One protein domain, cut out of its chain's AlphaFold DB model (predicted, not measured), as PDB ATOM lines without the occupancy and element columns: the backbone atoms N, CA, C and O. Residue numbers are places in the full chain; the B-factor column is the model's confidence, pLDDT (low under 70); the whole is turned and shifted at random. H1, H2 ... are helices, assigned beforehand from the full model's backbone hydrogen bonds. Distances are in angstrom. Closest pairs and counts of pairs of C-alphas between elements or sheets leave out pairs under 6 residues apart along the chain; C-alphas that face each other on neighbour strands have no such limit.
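What this domain is: This is residues 24 to 86 of the 194 residues of the protein "FAD-binding protein" of Pseudoclavibacter chungangensis (UniProt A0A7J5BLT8). A long helix, H3, makes one end of an elongated, loosely built shape, its residues 80 to 84 sticking out together with the last printed residues, 85 and 86. At the other end the short H1, the link of residues 43 to 50 and H2 form an open loop, and the unnamed first stretch, residues 24 to 37, passes between H1 and H2 at residues 35 and 36. The printed part has 63 residues with three named helices, in the order H1, H2, H3, and no named strand; the class is all helix, though under half of the residues, 31 of 63, are in named elements. The whole is only just loose, close to compact, with a radius of gyration of the C-alphas of 13.0 A, and it spans 42 by 24 by 17 A.

How they stand to each other: H3, residues 70 to 84, and H1, residues 38 to 42, are close but not clearly touching; their closest C-alphas, those of Leu 70 and Met 38, are 6.3 A apart. Their centres are 19.6 A apart. H2, residues 51 to 61, is apart from H1. H2 is also apart from H3. In H1, H2 and H3 every backbone O i to N i+4 pair is within hydrogen-bond range.

Where its parts are: H3 is 21.9 A long, from C-alpha 70 at (-15.047, 2.860, 0.681) to C-alpha 84 at (-5.940, -16.476, -4.171). H2 is 15.2 A long and begins with C-alpha 51 at (-16.469, 19.504, -4.594). H1 measures 6.0 A from C-alpha 38 to C-alpha 42.

The domain as a whole: The two C-alphas farthest apart, those of Arg 47 and Gly 86, are 42.6 A apart. Residues 42 to 48 and 80 to 86 stand free. The printed part has no cut, and the links H1 to H2 and H2 to H3 are short. The mean pLDDT of the printed part is 75.1; it is under 70 at residues 24 to 25, 31, 46 and 60 to 70.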
ATOM      1  N   ALA A  24     -11.779  -4.164 -10.595       63.16
ATOM      2  CA  ALA A  24     -12.264  -2.786 -10.667       63.16
ATOM      3  C   ALA A  24     -13.367  -2.614 -11.727       63.16
ATOM      4  O   ALA A  24     -14.344  -1.922 -11.463       63.16
ATOM      5  N   ASP A  25     -13.242  -3.296 -12.870       65.81
ATOM      6  CA  ASP A  25     -14.229  -3.253 -13.956       65.81
ATOM      7  C   ASP A  25     -15.422  -4.187 -13.693       65.81
ATOM      8  O   ASP A  25     -16.538  -3.927 -14.138       65.81
ATOM      9  N   ALA A  26     -15.202  -5.278 -12.952       71.56
ATOM     10  CA  ALA A  26     -16.245  -6.236 -12.589       71.56
ATOM     11  C   ALA A  26     -17.088  -5.787 -11.384       71.56
ATOM     12  O   ALA A  26     -18.227  -6.232 -11.216       71.56
ATOM     13  N   LEU A  27     -16.536  -4.934 -10.518       77.19
ATOM     14  CA  LEU A  27     -17.240  -4.425  -9.355       77.19
ATOM     15  C   LEU A  27     -18.098  -3.236  -9.730       77.19
ATOM     16  O   LEU A  27     -17.657  -2.240 -10.296       77.19
ATOM     17  N   ARG A  28     -19.355  -3.325  -9.321       77.44
ATOM     18  CA  ARG A  28     -20.286  -2.236  -9.516       77.44
ATOM     19  C   ARG A  28     -19.826  -0.993  -8.733       77.44
ATOM     20  O   ARG A  28     -19.601  -1.095  -7.522       77.44
ATOM     21  N   PRO A  29     -19.789   0.192  -9.367       71.94
ATOM     22  CA  PRO A  29     -19.551   1.431  -8.652       71.94
ATOM     23  C   PRO A  29     -20.695   1.730  -7.675       71.94
ATOM     24  O   PRO A  29     -21.871   1.432  -7.916       71.94
ATOM     25  N   SER A  30     -20.341   2.355  -6.559       72.75
ATOM     26  CA  SER A  30     -21.318   2.883  -5.613       72.75
ATOM     27  C   SER A  30     -22.262   3.872  -6.311       72.75
ATOM     28  O   SER A  30     -21.820   4.761  -7.034       72.75
ATOM     29  N   SER A  31     -23.568   3.736  -6.065       69.62
ATOM     30  CA  SER A  31     -24.595   4.650  -6.588       69.62
ATOM     31  C   SER A  31     -24.753   5.937  -5.778       69.62
ATOM     32  O   SER A  31     -25.423   6.851  -6.244       69.62
ATOM     33  N   TYR A  32     -24.187   6.007  -4.570       71.25
ATOM     34  CA  TYR A  32     -24.437   7.116  -3.642       71.25
ATOM     35  C   TYR A  32     -23.167   7.686  -3.001       71.25
ATOM     36  O   TYR A  32     -23.020   8.901  -2.911       71.25
ATOM     37  N   PHE A  33     -22.223   6.838  -2.590       74.00
ATOM     38  CA  PHE A  33     -20.945   7.308  -2.059       74.00
ATOM     39  C   PHE A  33     -20.015   7.793  -3.176       74.00
ATOM     40  O   PHE A  33     -19.768   7.021  -4.112       74.00
ATOM     41  N   PRO A  34     -19.465   9.018  -3.065       75.75
ATOM     42  CA  PRO A  34     -18.408   9.494  -3.951       75.75
ATOM     43  C   PRO A  34     -17.123   8.662  -3.768       75.75
ATOM     44  O   PRO A  34     -16.988   7.939  -2.774       75.75
ATOM     45  N   PRO A  35     -16.162   8.747  -4.708       76.62
ATOM     46  CA  PRO A  35     -14.866   8.080  -4.598       76.62
ATOM     47  C   PRO A  35     -13.992   8.773  -3.541       76.62
ATOM     48  O   PRO A  35     -13.029   9.457  -3.858       76.62
ATOM     49  N   LEU A  36     -14.360   8.621  -2.274       77.19
ATOM     50  CA  LEU A  36     -13.635   9.127  -1.113       77.19
ATOM     51  C   LEU A  36     -13.224   7.954  -0.220       77.19
ATOM     52  O   LEU A  36     -13.898   6.918  -0.175       77.19
ATOM     53  N   SER A  37     -12.117   8.126   0.499       76.19
ATOM     54  CA  SER A  37     -11.752   7.271   1.631       76.19
ATOM     55  C   SER A  37     -12.609   7.572   2.870       76.19
ATOM     56  O   SER A  37     -13.343   8.558   2.905       76.19
ATOM     57  N   MET A  38     -12.506   6.730   3.911       73.88
ATOM     58  CA  MET A  38     -13.279   6.908   5.155       73.88
ATOM     59  C   MET A  38     -12.879   8.185   5.861       73.88
ATOM     60  O   MET A  38     -13.730   8.956   6.273       73.88
ATOM     61  N   ALA A  39     -11.567   8.424   5.927       77.81
ATOM     62  CA  ALA A  39     -11.022   9.630   6.513       77.81
ATOM     63  C   ALA A  39     -11.565  10.871   5.794       77.81
ATOM     64  O   ALA A  39     -12.065  11.764   6.449       77.81
ATOM     65  N   GLU A  40     -11.565  10.897   4.460       80.81
ATOM     66  CA  GLU A  40     -12.081  12.041   3.687       80.81
ATOM     67  C   GLU A  40     -13.600  12.219   3.785       80.81
ATOM     68  O   GLU A  40     -14.101  13.334   3.660       80.81
ATOM     69  N   HIS A  41     -14.344  11.129   3.975       77.06
ATOM     70  CA  HIS A  41     -15.782  11.187   4.218       77.06
ATOM     71  C   HIS A  41     -16.104  11.701   5.633       77.06
ATOM     72  O   HIS A  41     -17.057  12.463   5.803       77.06
ATOM     73  N   ASP A  42     -15.318  11.304   6.637       76.62
ATOM     74  CA  ASP A  42     -15.589  11.583   8.050       76.62
ATOM     75  C   ASP A  42     -14.955  12.894   8.546       76.62
ATOM     76  O   ASP A  42     -15.522  13.541   9.426       76.62
ATOM     77  N   ASP A  43     -13.834  13.324   7.959       80.69
ATOM     78  CA  ASP A  43     -13.134  14.590   8.237       80.69
ATOM     79  C   ASP A  43     -14.050  15.829   8.213       80.69
ATOM     80  O   ASP A  43     -14.016  16.621   9.159       80.69
ATOM     81  N   PRO A  44     -14.976  15.991   7.241       75.38
ATOM     82  CA  PRO A  44     -15.922  17.103   7.270       75.38
ATOM     83  C   PRO A  44     -16.965  17.025   8.407       75.38
ATOM     84  O   PRO A  44     -17.834  17.897   8.484       75.38
ATOM     85  N   ASN A  45     -16.914  16.017   9.290       74.50
ATOM     86  CA  ASN A  45     -17.777  15.819  10.462       74.50
ATOM     87  C   ASN A  45     -19.276  15.969  10.135       74.50
ATOM     88  O   ASN A  45     -20.031  16.692  10.789       74.50
ATOM     89  N   GLY A  46     -19.703  15.321   9.048       67.44
ATOM     90  CA  GLY A  46     -21.080  15.367   8.555       67.44
ATOM     91  C   GLY A  46     -21.410  16.541   7.628       67.44
ATOM     92  O   GLY A  46     -22.548  16.621   7.162       67.44
ATOM     93  N   ARG A  47     -20.455  17.428   7.320       76.94
ATOM     94  CA  ARG A  47     -20.580  18.381   6.205       76.94
ATOM     95  C   ARG A  47     -20.352  17.669   4.871       76.94
ATOM     96  O   ARG A  47     -19.732  16.610   4.810       76.94
ATOM     97  N   ALA A  48     -20.844  18.268   3.789       78.75
ATOM     98  CA  ALA A  48     -20.526  17.793   2.450       78.75
ATOM     99  C   ALA A  48     -19.009  17.933   2.187       78.75
ATOM    100  O   ALA A  48     -18.452  18.992   2.497       78.75
ATOM    101  N   PRO A  49     -18.346  16.907   1.620       80.50
ATOM    102  CA  PRO A  49     -16.954  17.004   1.190       80.50
ATOM    103  C   PRO A  49     -16.758  18.090   0.123       80.50
ATOM    104  O   PRO A  49     -17.684  18.394  -0.634       80.50
ATOM    105  N   ALA A  50     -15.547  18.650   0.048       83.94
ATOM    106  CA  ALA A  50     -15.201  19.682  -0.928       83.94
ATOM    107  C   ALA A  50     -15.439  19.179  -2.373       83.94
ATOM    108  O   ALA A  50     -14.934  18.107  -2.730       83.94
ATOM    109  N   PRO A  51     -16.197  19.910  -3.214       85.12
ATOM    110  CA  PRO A  51     -16.469  19.504  -4.594       85.12
ATOM    111  C   PRO A  51     -15.202  19.273  -5.424       85.12
ATOM    112  O   PRO A  51     -15.172  18.365  -6.254       85.12
ATOM    113  N   GLU A  52     -14.153  20.052  -5.168       88.50
ATOM    114  CA  GLU A  52     -12.863  19.980  -5.855       88.50
ATOM    115  C   GLU A  52     -12.165  18.647  -5.574       88.50
ATOM    116  O   GLU A  52     -11.675  18.003  -6.497       88.50
ATOM    117  N   LEU A  53     -12.210  18.177  -4.321       83.44
ATOM    118  CA  LEU A  53     -11.684  16.867  -3.937       83.44
ATOM    119  C   LEU A  53     -12.441  15.747  -4.658       83.44
ATOM    120  O   LEU A  53     -11.837  14.820  -5.188       83.44
ATOM    121  N   ILE A  54     -13.774  15.831  -4.718       82.25
ATOM    122  CA  ILE A  54     -14.588  14.828  -5.418       82.25
ATOM    123  C   ILE A  54     -14.250  14.806  -6.917       82.25
ATOM    124  O   ILE A  54     -14.175  13.722  -7.501       82.25
ATOM    125  N   ALA A  55     -14.061  15.972  -7.539       84.00
ATOM    126  CA  ALA A  55     -13.682  16.089  -8.945       84.00
ATOM    127  C   ALA A  55     -12.292  15.491  -9.206       84.00
ATOM    128  O   ALA A  55     -12.161  14.608 -10.054       84.00
ATOM    129  N   GLU A  56     -11.298  15.868  -8.402       82.88
ATOM    130  CA  GLU A  56      -9.937  15.332  -8.479       82.88
ATOM    131  C   GLU A  56      -9.926  13.803  -8.333       82.88
ATOM    132  O   GLU A  56      -9.287  13.085  -9.107       82.88
ATOM    133  N   ARG A  57     -10.667  13.272  -7.352       79.56
ATOM    134  CA  ARG A  57     -10.767  11.826  -7.142       79.56
ATOM    135  C   ARG A  57     -11.413  11.132  -8.330       79.56
ATOM    136  O   ARG A  57     -10.888  10.115  -8.765       79.56
ATOM    137  N   LYS A  58     -12.501  11.677  -8.884       76.62
ATOM    138  CA  LYS A  58     -13.139  11.122 -10.087       76.62
ATOM    139  C   LYS A  58     -12.161  11.047 -11.254       76.62
ATOM    140  O   LYS A  58     -12.087   9.993 -11.873       76.62
ATOM    141  N   GLU A  59     -11.395  12.105 -11.511       75.19
ATOM    142  CA  GLU A  59     -10.385  12.133 -12.576       75.19
ATOM    143  C   GLU A  59      -9.297  11.074 -12.362       75.19
ATOM    144  O   GLU A  59      -8.972  10.334 -13.286       75.19
ATOM    145  N   ARG A  60      -8.794  10.919 -11.127       68.88
ATOM    146  CA  ARG A  60      -7.808   9.873 -10.788       68.88
ATOM    147  C   ARG A  60      -8.387   8.448 -10.811       68.88
ATOM    148  O   ARG A  60      -7.635   7.492 -11.016       68.88
ATOM    149  N   SER A  61      -9.693   8.292 -10.578       61.94
ATOM    150  CA  SER A  61     -10.410   7.010 -10.663       61.94
ATOM    151  C   SER A  61     -10.693   6.576 -12.097       61.94
ATOM    152  O   SER A  61     -10.921   5.387 -12.323       61.94
ATOM    153  N   VAL A  62     -10.706   7.497 -13.069       50.22
ATOM    154  CA  VAL A  62     -10.915   7.150 -14.480       50.22
ATOM    155  C   VAL A  62      -9.673   6.409 -14.982       50.22
ATOM    156  O   VAL A  62      -8.645   7.005 -15.284       50.22
ATOM    157  N   GLY A  63      -9.756   5.079 -15.031       46.53
ATOM    158  CA  GLY A  63      -8.716   4.212 -15.592       46.53
ATOM    159  C   GLY A  63      -7.715   3.621 -14.592       46.53
ATOM    160  O   GLY A  63      -6.861   2.840 -15.007       46.53
ATOM    161  N   SER A  64      -7.807   3.911 -13.286       40.97
ATOM    162  CA  SER A  64      -6.972   3.236 -12.282       40.97
ATOM    163  C   SER A  64      -7.738   2.885 -11.001       40.97
ATOM    164  O   SER A  64      -8.442   3.698 -10.407       40.97
ATOM    165  N   SER A  65      -7.541   1.644 -10.557       44.91
ATOM    166  CA  SER A  65      -8.083   0.959  -9.371       44.91
ATOM    167  C   SER A  65      -7.840   1.652  -8.006       44.91
ATOM    168  O   SER A  65      -8.002   1.016  -6.961       44.91
ATOM    169  N   LEU A  66      -7.400   2.913  -7.952       43.28
ATOM    170  CA  LEU A  66      -6.824   3.507  -6.739       43.28
ATOM    171  C   LEU A  66      -7.763   4.393  -5.919       43.28
ATOM    172  O   LEU A  66      -7.457   4.645  -4.754       43.28
ATOM    173  N   VAL A  67      -8.918   4.801  -6.448       51.06
ATOM    174  CA  VAL A  67      -9.940   5.484  -5.635       51.06
ATOM    175  C   VAL A  67     -11.309   4.871  -5.895       51.06
ATOM    176  O   VAL A  67     -12.222   5.467  -6.466       51.06
ATOM    177  N   ALA A  68     -11.429   3.610  -5.495       57.41
ATOM    178  CA  ALA A  68     -12.718   2.970  -5.333       57.41
ATOM    179  C   ALA A  68     -13.360   3.538  -4.058       57.41
ATOM    180  O   ALA A  68     -12.688   3.650  -3.032       57.41
ATOM    181  N   SER A  69     -14.648   3.901  -4.110       62.97
ATOM    182  CA  SER A  69     -15.416   4.261  -2.908       62.97
ATOM    183  C   SER A  69     -15.156   3.242  -1.797       62.97
ATOM    184  O   SER A  69     -15.039   2.056  -2.110       62.97
ATOM    185  N   LEU A  70     -15.117   3.679  -0.539       69.06
ATOM    186  CA  LEU A  70     -15.047   2.860   0.681       69.06
ATOM    187  C   LEU A  70     -15.335   1.361   0.508       69.06
ATOM    188  O   LEU A  70     -14.451   0.516   0.641       69.06
ATOM    189  N   VAL A  71     -16.576   1.050   0.141       73.44
ATOM    190  CA  VAL A  71     -17.097  -0.313   0.009       73.44
ATOM    191  C   VAL A  71     -16.411  -1.093  -1.116       73.44
ATOM    192  O   VAL A  71     -16.050  -2.251  -0.937       73.44
ATOM    193  N   ALA A  72     -16.180  -0.466  -2.265       76.00
ATOM    194  CA  ALA A  72     -15.588  -1.120  -3.427       76.00
ATOM    195  C   ALA A  72     -14.133  -1.554  -3.173       76.00
ATOM    196  O   ALA A  72     -13.739  -2.630  -3.614       76.00
ATOM    197  N   SER A  73     -13.356  -0.788  -2.395       76.56
ATOM    198  CA  SER A  73     -11.985  -1.177  -2.023       76.56
ATOM    199  C   SER A  73     -11.941  -2.418  -1.115       76.56
ATOM    200  O   SER A  73     -11.117  -3.321  -1.314       76.56
ATOM    201  N   LEU A  74     -12.875  -2.501  -0.162       83.12
ATOM    202  CA  LEU A  74     -13.034  -3.652   0.724       83.12
ATOM    203  C   LEU A  74     -13.445  -4.890  -0.076       83.12
ATOM    204  O   LEU A  74     -12.799  -5.933   0.023       83.12
ATOM    205  N   VAL A  75     -14.478  -4.763  -0.911       85.69
ATOM    206  CA  VAL A  75     -14.975  -5.875  -1.730       85.69
ATOM    207  C   VAL A  75     -13.898  -6.365  -2.701       85.69
ATOM    208  O   VAL A  75     -13.675  -7.569  -2.786       85.69
ATOM    209  N   ALA A  76     -13.163  -5.465  -3.364       82.75
ATOM    210  CA  ALA A  76     -12.056  -5.838  -4.248       82.75
ATOM    211  C   ALA A  76     -10.995  -6.677  -3.528       82.75
ATOM    212  O   ALA A  76     -10.554  -7.703  -4.047       82.75
ATOM    213  N   SER A  77     -10.629  -6.285  -2.305       84.81
ATOM    214  CA  SER A  77      -9.644  -7.010  -1.495       84.81
ATOM    215  C   SER A  77     -10.144  -8.399  -1.080       84.81
ATOM    216  O   SER A  77      -9.379  -9.367  -1.105       84.81
ATOM    217  N   LEU A  78     -11.431  -8.526  -0.739       89.50
ATOM    218  CA  LEU A  78     -12.052  -9.812  -0.404       89.50
ATOM    219  C   LEU A  78     -12.129 -10.742  -1.618       89.50
ATOM    220  O   LEU A  78     -11.778 -11.914  -1.506       89.50
ATOM    221  N   VAL A  79     -12.522 -10.221  -2.781       88.56
ATOM    222  CA  VAL A  79     -12.588 -10.982  -4.038       88.56
ATOM    223  C   VAL A  79     -11.199 -11.462  -4.460       88.56
ATOM    224  O   VAL A  79     -11.021 -12.645  -4.743       88.56
ATOM    225  N   ALA A  80     -10.190 -10.587  -4.422       85.56
ATOM    226  CA  ALA A  80      -8.808 -10.968  -4.708       85.56
ATOM    227  C   ALA A  80      -8.308 -12.065  -3.749       85.56
ATOM    228  O   ALA A  80      -7.691 -13.042  -4.177       85.56
ATOM    229  N   SER A  81      -8.629 -11.950  -2.456       89.56
ATOM    230  CA  SER A  81      -8.280 -12.962  -1.450       89.56
ATOM    231  C   SER A  81      -8.999 -14.294  -1.689       89.56
ATOM    232  O   SER A  81      -8.409 -15.356  -1.491       89.56
ATOM    233  N   ALA A  82     -10.259 -14.256  -2.129       90.81
ATOM    234  CA  ALA A  82     -11.034 -15.442  -2.472       90.81
ATOM    235  C   ALA A  82     -10.415 -16.174  -3.674       90.81
ATOM    236  O   ALA A  82     -10.182 -17.381  -3.596       90.81
ATOM    237  N   PHE A  83     -10.045 -15.446  -4.733       88.38
ATOM    238  CA  PHE A  83      -9.349 -16.031  -5.879       88.38
ATOM    239  C   PHE A  83      -7.994 -16.626  -5.504       88.38
ATOM    240  O   PHE A  83      -7.689 -17.743  -5.914       88.38
ATOM    241  N   HIS A  84      -7.212 -15.942  -4.664       88.62
ATOM    242  CA  HIS A  84      -5.940 -16.476  -4.171       88.62
ATOM    243  C   HIS A  84      -6.117 -17.789  -3.384       88.62
ATOM    244  O   HIS A  84      -5.231 -18.637  -3.367       88.62
ATOM    245  N   ARG A  85      -7.271 -17.983  -2.734       94.62
ATOM    246  CA  ARG A  85      -7.624 -19.226  -2.030       94.62
ATOM    247  C   ARG A  85      -8.278 -20.284  -2.928       94.62
ATOM    248  O   ARG A  85      -8.684 -21.322  -2.419       94.62
ATOM    249  N   GLY A  86      -8.401 -20.038  -4.233       93.31
ATOM    250  CA  GLY A  86      -9.036 -20.964  -5.176       93.31
ATOM    251  C   GLY A  86     -10.565 -21.002  -5.092       93.31
ATOM    252  O   GLY A  86     -11.182 -21.940  -5.593       93.31
TER     253      GLY A  86